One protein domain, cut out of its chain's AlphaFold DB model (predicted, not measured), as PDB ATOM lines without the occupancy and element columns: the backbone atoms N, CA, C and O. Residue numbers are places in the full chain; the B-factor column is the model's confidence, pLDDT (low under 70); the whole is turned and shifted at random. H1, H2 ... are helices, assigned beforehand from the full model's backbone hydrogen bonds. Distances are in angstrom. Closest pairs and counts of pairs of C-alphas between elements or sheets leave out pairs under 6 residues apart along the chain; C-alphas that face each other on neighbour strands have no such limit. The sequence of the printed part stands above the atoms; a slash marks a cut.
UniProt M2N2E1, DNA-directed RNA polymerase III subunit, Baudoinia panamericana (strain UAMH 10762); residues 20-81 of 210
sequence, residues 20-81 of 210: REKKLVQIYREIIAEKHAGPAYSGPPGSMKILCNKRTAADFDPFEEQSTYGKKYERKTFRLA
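AT A GLANCE: This is residues 20 to 81 of the 210 residues of the protein "DNA-directed RNA polymerase III subunit" of Baudoinia panamericana (strain UAMH 10762) (UniProt M2N2E1). There is little regular structure here: one long helix, H1, sticks out like a handle from a wide, open loop of mostly unnamed chain. The loop has the single-turn helix H2 on its far side, then folds back toward residues 38 and 39. The printed part has 62 residues, with two named helices, H1 then H2, and no named strand; the class is all helix, with 22 residues in named elements. It is only just extended, close to loose, with a radius of gyration of the C-alphas of 16.0 A and spans of 48 by 29 by 27 A.

HOW THE PARTS SIT: H1, residues 20 to 37, stands free over its whole length. H2, residues 69 to 72, is apart from H1 and also stands free. In H1 every O i to N i+4 pair is within hydrogen-bond range; H2 is too short for such a pair, but its one O i to N i+3 pair is within range.

IN THESE COORDINATES: H1 runs 25.7 A, from C-alpha 20 at (41.059, -41.602, 73.156) to C-alpha 37 at (41.626, -39.163, 47.586). H2 ends at C-alpha 72, (54.580, -31.721, 31.122).

THE WHOLE: The C-alphas farthest apart, of Arg 20 and Tyr 69, are 48.3 A apart. The printed part has no cut. The link from H1 to H2 is long, 31 residues. The pLDDT is under 70 at residue 42, residues 45 to 55 and residues 76 to 81.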
ATOM      1  N   ARG A  20      40.548 -40.482  73.957       96.69
ATOM      2  CA  ARG A  20      41.059 -41.602  73.156       96.69
ATOM      3  C   ARG A  20      40.148 -41.893  71.966       96.69
ATOM      4  O   ARG A  20      40.646 -42.032  70.855       96.69
ATOM      5  N   GLU A  21      38.837 -41.942  72.183       96.75
ATOM      6  CA  GLU A  21      37.858 -42.168  71.112       96.75
ATOM      7  C   GLU A  21      37.891 -41.042  70.081       96.75
ATOM      8  O   GLU A  21      37.893 -41.319  68.886       96.75
ATOM      9  N   LYS A  22      38.022 -39.783  70.517       96.69
ATOM     10  CA  LYS A  22      38.178 -38.641  69.599       96.69
ATOM     11  C   LYS A  22      39.387 -38.805  68.676       96.69
ATOM     12  O   LYS A  22      39.248 -38.628  67.469       96.69
ATOM     13  N   LYS A  23      40.546 -39.194  69.226       97.69
ATOM     14  CA  LYS A  23      41.758 -39.467  68.431       97.69
ATOM     15  C   LYS A  23      41.541 -40.606  67.434       97.69
ATOM     16  O   LYS A  23      41.925 -40.482  66.280       97.69
ATOM     17  N   LEU A  24      40.895 -41.695  67.854       97.31
ATOM     18  CA  LEU A  24      40.604 -42.825  66.965       97.31
ATOM     19  C   LEU A  24      39.655 -42.436  65.829       97.31
ATOM     20  O   LEU A  24      39.886 -42.814  64.686       97.31
ATOM     21  N   VAL A  25      38.618 -41.652  66.128       96.88
ATOM     22  CA  VAL A  25      37.693 -41.133  65.114       96.88
ATOM     23  C   VAL A  25      38.418 -40.213  64.136       96.88
ATOM     24  O   VAL A  25      38.149 -40.279  62.940       96.88
ATOM     25  N   GLN A  26      39.344 -39.382  64.616       97.81
ATOM     26  CA  GLN A  26      40.161 -38.537  63.751       97.81
ATOM     27  C   GLN A  26      41.024 -39.376  62.799       97.81
ATOM     28  O   GLN A  26      40.907 -39.208  61.590       97.81
ATOM     29  N   ILE A  27      41.791 -40.338  63.322       98.06
ATOM     30  CA  ILE A  27      42.619 -41.244  62.506       98.06
ATOM     31  C   ILE A  27      41.754 -41.994  61.486       98.06
ATOM     32  O   ILE A  27      42.109 -42.127  60.319       98.06
ATOM     33  N   TYR A  28      40.581 -42.469  61.905       97.62
ATOM     34  CA  TYR A  28      39.654 -43.157  61.015       97.62
ATOM     35  C   TYR A  28      39.180 -42.260  59.862       97.62
ATOM     36  O   TYR A  28      39.124 -42.706  58.716       97.62
ATOM     37  N   ARG A  29      38.874 -40.990  60.150       96.88
ATOM     38  CA  ARG A  29      38.499 -40.004  59.129       96.88
ATOM     39  C   ARG A  29      39.648 -39.719  58.169       96.88
ATOM     40  O   ARG A  29      39.405 -39.674  56.969       96.88
ATOM     41  N   GLU A  30      40.867 -39.576  58.680       96.69
ATOM     42  CA  GLU A  30      42.072 -39.363  57.869       96.69
ATOM     43  C   GLU A  30      42.301 -40.535  56.906       96.69
ATOM     44  O   GLU A  30      42.446 -40.319  55.707       96.69
ATOM     45  N   ILE A  31      42.196 -41.779  57.385       94.88
ATOM     46  CA  ILE A  31      42.332 -42.980  56.544       94.88
ATOM     47  C   ILE A  31      41.254 -43.036  55.457       94.88
ATOM     48  O   ILE A  31      41.532 -43.439  54.327       94.88
ATOM     49  N   ILE A  32      40.006 -42.681  55.774       92.75
ATOM     50  CA  ILE A  32      38.935 -42.646  54.768       92.75
ATOM     51  C   ILE A  32      39.211 -41.560  53.734       92.75
ATOM     52  O   ILE A  32      39.076 -41.824  52.541       92.75
ATOM     53  N   ALA A  33      39.607 -40.367  54.179       88.75
ATOM     54  CA  ALA A  33      39.935 -39.262  53.292       88.75
ATOM     55  C   ALA A  33      41.085 -39.640  52.353       88.75
ATOM     56  O   ALA A  33      40.961 -39.459  51.147       88.75
ATOM     57  N   GLU A  34      42.144 -40.259  52.873       88.19
ATOM     58  CA  GLU A  34      43.273 -40.744  52.079       88.19
ATOM     59  C   GLU A  34      42.847 -41.831  51.086       88.19
ATOM     60  O   GLU A  34      43.198 -41.776  49.910       88.19
ATOM     61  N   LYS A  35      42.028 -42.797  51.518       85.81
ATOM     62  CA  LYS A  35      41.508 -43.840  50.622       85.81
ATOM     63  C   LYS A  35      40.635 -43.276  49.514       85.81
ATOM     64  O   LYS A  35      40.688 -43.814  48.415       85.81
ATOM     65  N   HIS A  36      39.832 -42.254  49.802       82.56
ATOM     66  CA  HIS A  36      38.937 -41.620  48.834       82.56
ATOM     67  C   HIS A  36      39.671 -40.642  47.906       82.56
ATOM     68  O   HIS A  36      39.296 -40.517  46.745       82.56
ATOM     69  N   ALA A  37      40.720 -39.979  48.396       80.25
ATOM     70  CA  ALA A  37      41.626 -39.163  47.586       80.25
ATOM     71  C   ALA A  37      42.606 -40.022  46.768       80.25
ATOM     72  O   ALA A  37      43.233 -39.546  45.824       80.25
ATOM     73  N   GLY A  38      42.760 -41.290  47.152       75.94
ATOM     74  CA  GLY A  38      43.688 -42.214  46.542       75.94
ATOM     75  C   GLY A  38      43.280 -42.630  45.123       75.94
ATOM     76  O   GLY A  38      42.098 -42.764  44.807       75.94
ATOM     77  N   PRO A  39      44.261 -42.964  44.274       73.12
ATOM     78  CA  PRO A  39      44.036 -43.336  42.876       73.12
ATOM     79  C   PRO A  39      43.208 -44.612  42.662       73.12
ATOM     80  O   PRO A  39      42.716 -44.871  41.568       73.12
ATOM     81  N   ALA A  40      43.105 -45.453  43.690       70.75
ATOM     82  CA  ALA A  40      42.341 -46.695  43.647       70.75
ATOM     83  C   ALA A  40      40.863 -46.499  44.026       70.75
ATOM     84  O   ALA A  40      40.101 -47.468  44.014       70.75
ATOM     85  N   TYR A  41      40.446 -45.280  44.385       79.88
ATOM     86  CA  TYR A  41      39.053 -44.996  44.689       79.88
ATOM     87  C   TYR A  41      38.233 -44.945  43.402       79.88
ATOM     88  O   TYR A  41      38.250 -43.969  42.660       79.88
ATOM     89  N   SER A  42      37.475 -46.007  43.142       69.62
ATOM     90  CA  SER A  42      36.553 -46.052  42.004       69.62
ATOM     91  C   SER A  42      35.260 -45.265  42.245       69.62
ATOM     92  O   SER A  42      34.481 -45.124  41.306       69.62
ATOM     93  N   GLY A  43      35.049 -44.782  43.480       72.31
ATOM     94  CA  GLY A  43      33.875 -44.056  43.975       72.31
ATOM     95  C   GLY A  43      32.518 -44.715  43.682       72.31
ATOM     96  O   GLY A  43      32.461 -45.927  43.447       72.31
ATOM     97  N   PRO A  44      31.407 -43.957  43.769       72.00
ATOM     98  CA  PRO A  44      30.074 -44.428  43.395       72.00
ATOM     99  C   PRO A  44      30.015 -44.889  41.926       72.00
ATOM    100  O   PRO A  44      30.803 -44.423  41.102       72.00
ATOM    101  N   PRO A  45      29.065 -45.760  41.538       54.78
ATOM    102  CA  PRO A  45      28.900 -46.153  40.138       54.78
ATOM    103  C   PRO A  45      28.763 -44.908  39.242       54.78
ATOM    104  O   PRO A  45      27.793 -44.163  39.343       54.78
ATOM    105  N   GLY A  46      29.775 -44.660  38.399       55.47
ATOM    106  CA  GLY A  46      29.873 -43.474  37.537       55.47
ATOM    107  C   GLY A  46      31.035 -42.511  37.830       55.47
ATOM    108  O   GLY A  46      31.372 -41.731  36.941       55.47
ATOM    109  N   SER A  47      31.716 -42.571  38.981       57.78
ATOM    110  CA  SER A  47      32.905 -41.721  39.242       57.78
ATOM    111  C   SER A  47      34.167 -42.167  38.504       57.78
ATOM    112  O   SER A  47      35.115 -41.400  38.371       57.78
ATOM    113  N   MET A  48      34.159 -43.368  37.922       57.75
ATOM    114  CA  MET A  48      35.219 -43.834  37.026       57.75
ATOM    115  C   MET A  48      35.343 -43.010  35.733       57.75
ATOM    116  O   MET A  48      36.266 -43.254  34.967       57.75
ATOM    117  N   LYS A  49      34.463 -42.033  35.459       58.06
ATOM    118  CA  LYS A  49      34.570 -41.143  34.284       58.06
ATOM    119  C   LYS A  49      35.948 -40.486  34.155       58.06
ATOM    120  O   LYS A  49      36.446 -40.376  33.037       58.06
ATOM    121  N   ILE A  50      36.566 -40.131  35.287       57.03
ATOM    122  CA  ILE A  50      37.919 -39.562  35.349       57.03
ATOM    123  C   ILE A  50      38.965 -40.594  34.898       57.03
ATOM    124  O   ILE A  50      39.849 -40.261  34.119       57.03
ATOM    125  N   LEU A  51      38.839 -41.858  35.322       57.12
ATOM    126  CA  LEU A  51      39.746 -42.940  34.912       57.12
ATOM    127  C   LEU A  51      39.492 -43.438  33.481       57.12
ATOM    128  O   LEU A  51      40.409 -43.911  32.820       57.12
ATOM    129  N   CYS A  52      38.251 -43.362  33.002       58.59
ATOM    130  CA  CYS A  52      37.848 -43.844  31.683       58.59
ATOM    131  C   CYS A  52      37.944 -42.774  30.582       58.59
ATOM    132  O   CYS A  52      37.428 -43.015  29.493       58.59
ATOM    133  N   ASN A  53      38.547 -41.604  30.847       59.12
ATOM    134  CA  ASN A  53      38.631 -40.466  29.915       59.12
ATOM    135  C   ASN A  53      37.277 -40.022  29.321       59.12
ATOM    136  O   ASN A  53      37.224 -39.407  28.260       59.12
ATOM    137  N   LYS A  54      36.161 -40.298  30.005       62.81
ATOM    138  CA  LYS A  54      34.815 -39.871  29.587       62.81
ATOM    139  C   LYS A  54      34.420 -38.607  30.345       62.81
ATOM    140  O   LYS A  54      33.430 -38.613  31.079       62.81
ATOM    141  N   ARG A  55      35.238 -37.559  30.228       67.62
ATOM    142  CA  ARG A  55      34.937 -36.232  30.788       67.62
ATOM    143  C   ARG A  55      34.089 -35.471  29.775       67.62
ATOM    144  O   ARG A  55      34.369 -35.525  28.579       67.62
ATOM    145  N   THR A  56      33.015 -34.839  30.234       74.38
ATOM    146  CA  THR A  56      32.199 -33.977  29.370       74.38
ATOM    147  C   THR A  56      32.787 -32.569  29.352       74.38
ATOM    148  O   THR A  56      33.521 -32.206  30.266       74.38
ATOM    149  N   ALA A  57      32.463 -31.755  28.343       74.88
ATOM    150  CA  ALA A  57      32.939 -30.367  28.271       74.88
ATOM    151  C   ALA A  57      32.528 -29.521  29.497       74.88
ATOM    152  O   ALA A  57      33.185 -28.540  29.811       74.88
ATOM    153  N   ALA A  58      31.473 -29.928  30.213       76.75
ATOM    154  CA  ALA A  58      31.034 -29.292  31.453       76.75
ATOM    155  C   ALA A  58      31.926 -29.616  32.667       76.75
ATOM    156  O   ALA A  58      31.890 -28.887  33.652       76.75
ATOM    157  N   ASP A  59      32.715 -30.694  32.606       76.19
ATOM    158  CA  ASP A  59      33.633 -31.108  33.676       76.19
ATOM    159  C   ASP A  59      35.050 -30.531  33.491       76.19
ATOM    160  O   ASP A  59      35.946 -30.879  34.261       76.19
ATOM    161  N   PHE A  60      35.265 -29.738  32.433       82.88
ATOM    162  CA  PHE A  60      36.552 -29.142  32.091       82.88
ATOM    163  C   PHE A  60      36.702 -27.782  32.770       82.88
ATOM    164  O   PHE A  60      35.897 -26.878  32.540       82.88
ATOM    165  N   ASP A  61      37.748 -27.631  33.579       85.19
ATOM    166  CA  ASP A  61      38.109 -26.340  34.164       85.19
ATOM    167  C   ASP A  61      39.029 -25.569  33.197       85.19
ATOM    168  O   ASP A  61      40.183 -25.961  32.989       85.19
ATOM    169  N   PRO A  62      38.566 -24.457  32.594       85.56
ATOM    170  CA  PRO A  62      39.340 -23.719  31.607       85.56
ATOM    171  C   PRO A  62      40.554 -22.986  32.184       85.56
ATOM    172  O   PRO A  62      41.315 -22.438  31.394       85.56
ATOM    173  N   PHE A  63      40.760 -22.959  33.502       85.56
ATOM    174  CA  PHE A  63      41.938 -22.341  34.113       85.56
ATOM    175  C   PHE A  63      42.959 -23.394  34.535       85.56
ATOM    176  O   PHE A  63      44.134 -23.307  34.178       85.56
ATOM    177  N   GLU A  64      42.500 -24.434  35.224       81.88
ATOM    178  CA  GLU A  64      43.378 -25.451  35.804       81.88
ATOM    179  C   GLU A  64      43.623 -26.643  34.879       81.88
ATOM    180  O   GLU A  64      44.583 -27.377  35.098       81.88
ATOM    181  N   GLU A  65      42.819 -26.871  33.830       80.44
ATOM    182  CA  GLU A  65      42.921 -28.052  32.950       80.44
ATOM    183  C   GLU A  65      43.495 -27.759  31.549       80.44
ATOM    184  O   GLU A  65      43.866 -28.697  30.842       80.44
ATOM    185  N   GLN A  66      43.755 -26.493  31.203       87.62
ATOM    186  CA  GLN A  66      44.441 -26.095  29.956       87.62
ATOM    187  C   GLN A  66      45.836 -26.718  29.829       87.62
ATOM    188  O   GLN A  66      46.590 -26.786  30.800       87.62
ATOM    189  N   SER A  67      46.219 -27.184  28.643       84.69
ATOM    190  CA  SER A  67      47.530 -27.803  28.431       84.69
ATOM    191  C   SER A  67      48.653 -26.756  28.418       84.69
ATOM    192  O   SER A  67      49.049 -26.269  27.362       84.69
ATOM    193  N   THR A  68      49.191 -26.424  29.589       88.69
ATOM    194  CA  THR A  68      50.341 -25.516  29.734       88.69
ATOM    195  C   THR A  68      51.663 -26.287  29.681       88.69
ATOM    196  O   THR A  68      51.732 -27.450  30.078       88.69
ATOM    197  N   TYR A  69      52.750 -25.638  29.248       88.19
ATOM    198  CA  TYR A  69      54.091 -26.241  29.203       88.19
ATOM    199  C   TYR A  69      54.538 -26.832  30.556       88.19
ATOM    200  O   TYR A  69      55.105 -27.923  30.592       88.19
ATOM    201  N   GLY A  70      54.202 -26.174  31.674       86.00
ATOM    202  CA  GLY A  70      54.519 -26.644  33.030       86.00
ATOM    203  C   GLY A  70      53.916 -28.010  33.378       86.00
ATOM    204  O   GLY A  70      54.571 -28.820  34.032       86.00
ATOM    205  N   LYS A  71      52.734 -28.337  32.837       83.12
ATOM    206  CA  LYS A  71      52.051 -29.616  33.095       83.12
ATOM    207  C   LYS A  71      52.792 -30.833  32.565       83.12
ATOM    208  O   LYS A  71      52.546 -31.949  33.012       83.12
ATOM    209  N   LYS A  72      53.718 -30.640  31.621       80.94
ATOM    210  CA  LYS A  72      54.580 -31.721  31.122       80.94
ATOM    211  C   LYS A  72      55.532 -32.239  32.204       80.94
ATOM    212  O   LYS A  72      55.909 -33.405  32.164       80.94
ATOM    213  N   TYR A  73      55.889 -31.387  33.166       85.62
ATOM    214  CA  TYR A  73      56.812 -31.705  34.258       85.62
ATOM    215  C   TYR A  73      56.096 -32.059  35.563       85.62
ATOM    216  O   TYR A  73      56.736 -32.496  36.523       85.62
ATOM    217  N   GLU A  74      54.774 -31.904  35.615       80.44
ATOM    218  CA  GLU A  74      53.989 -32.320  36.766       80.44
ATOM    219  C   GLU A  74      54.014 -33.843  36.903       80.44
ATOM    220  O   GLU A  74      53.755 -34.612  35.969       80.44
ATOM    221  N   ARG A  75      54.324 -34.305  38.115       74.44
ATOM    222  CA  ARG A  75      54.257 -35.726  38.442       74.44
ATOM    223  C   ARG A  75      52.804 -36.178  38.344       74.44
ATOM    224  O   ARG A  75      51.979 -35.791  39.165       74.44
ATOM    225  N   LYS A  76      52.512 -37.052  37.375       68.50
ATOM    226  CA  LYS A  76      51.204 -37.709  37.259       68.50
ATOM    227  C   LYS A  76      50.885 -38.418  38.575       68.50
ATOM    228  O   LYS A  76      51.555 -39.380  38.947       68.50
ATOM    229  N   THR A  77      49.858 -37.939  39.270       66.50
ATOM    230  CA  THR A  77      49.402 -38.469  40.567       66.50
ATOM    231  C   THR A  77      48.844 -39.888  40.449       66.50
ATOM    232  O   THR A  77      48.831 -40.637  41.426       66.50
ATOM    233  N   PHE A  78      48.444 -40.291  39.237       65.31
ATOM    234  CA  PHE A  78      47.950 -41.623  38.930       65.31
ATOM    235  C   PHE A  78      48.720 -42.284  37.785       65.31
ATOM    236  O   PHE A  78      48.770 -41.780  36.663       65.31
ATOM    237  N   ARG A  79      49.263 -43.472  38.060       62.59
ATOM    238  CA  ARG A  79      49.749 -44.418  37.052       62.59
ATOM    239  C   ARG A  79      49.163 -45.785  37.384       62.59
ATOM    240  O   ARG A  79      49.393 -46.296  38.482       62.59
ATOM    241  N   LEU A  80      48.403 -46.377  36.455       66.31
ATOM    242  CA  LEU A  80      48.004 -47.777  36.593       66.31
ATOM    243  C   LEU A  80      49.269 -48.621  36.737       66.31
ATOM    244  O   LEU A  80      50.243 -48.433  36.011       66.31
ATOM    245  N   ALA A  81      49.266 -49.533  37.702       67.00
ATOM    246  CA  ALA A  81      50.395 -50.426  37.868       67.00
ATOM    247  C   ALA A  81      50.513 -51.324  36.634       67.00
ATOM    248  O   ALA A  81      49.545 -52.000  36.283       67.00
TER     249      ALA A  81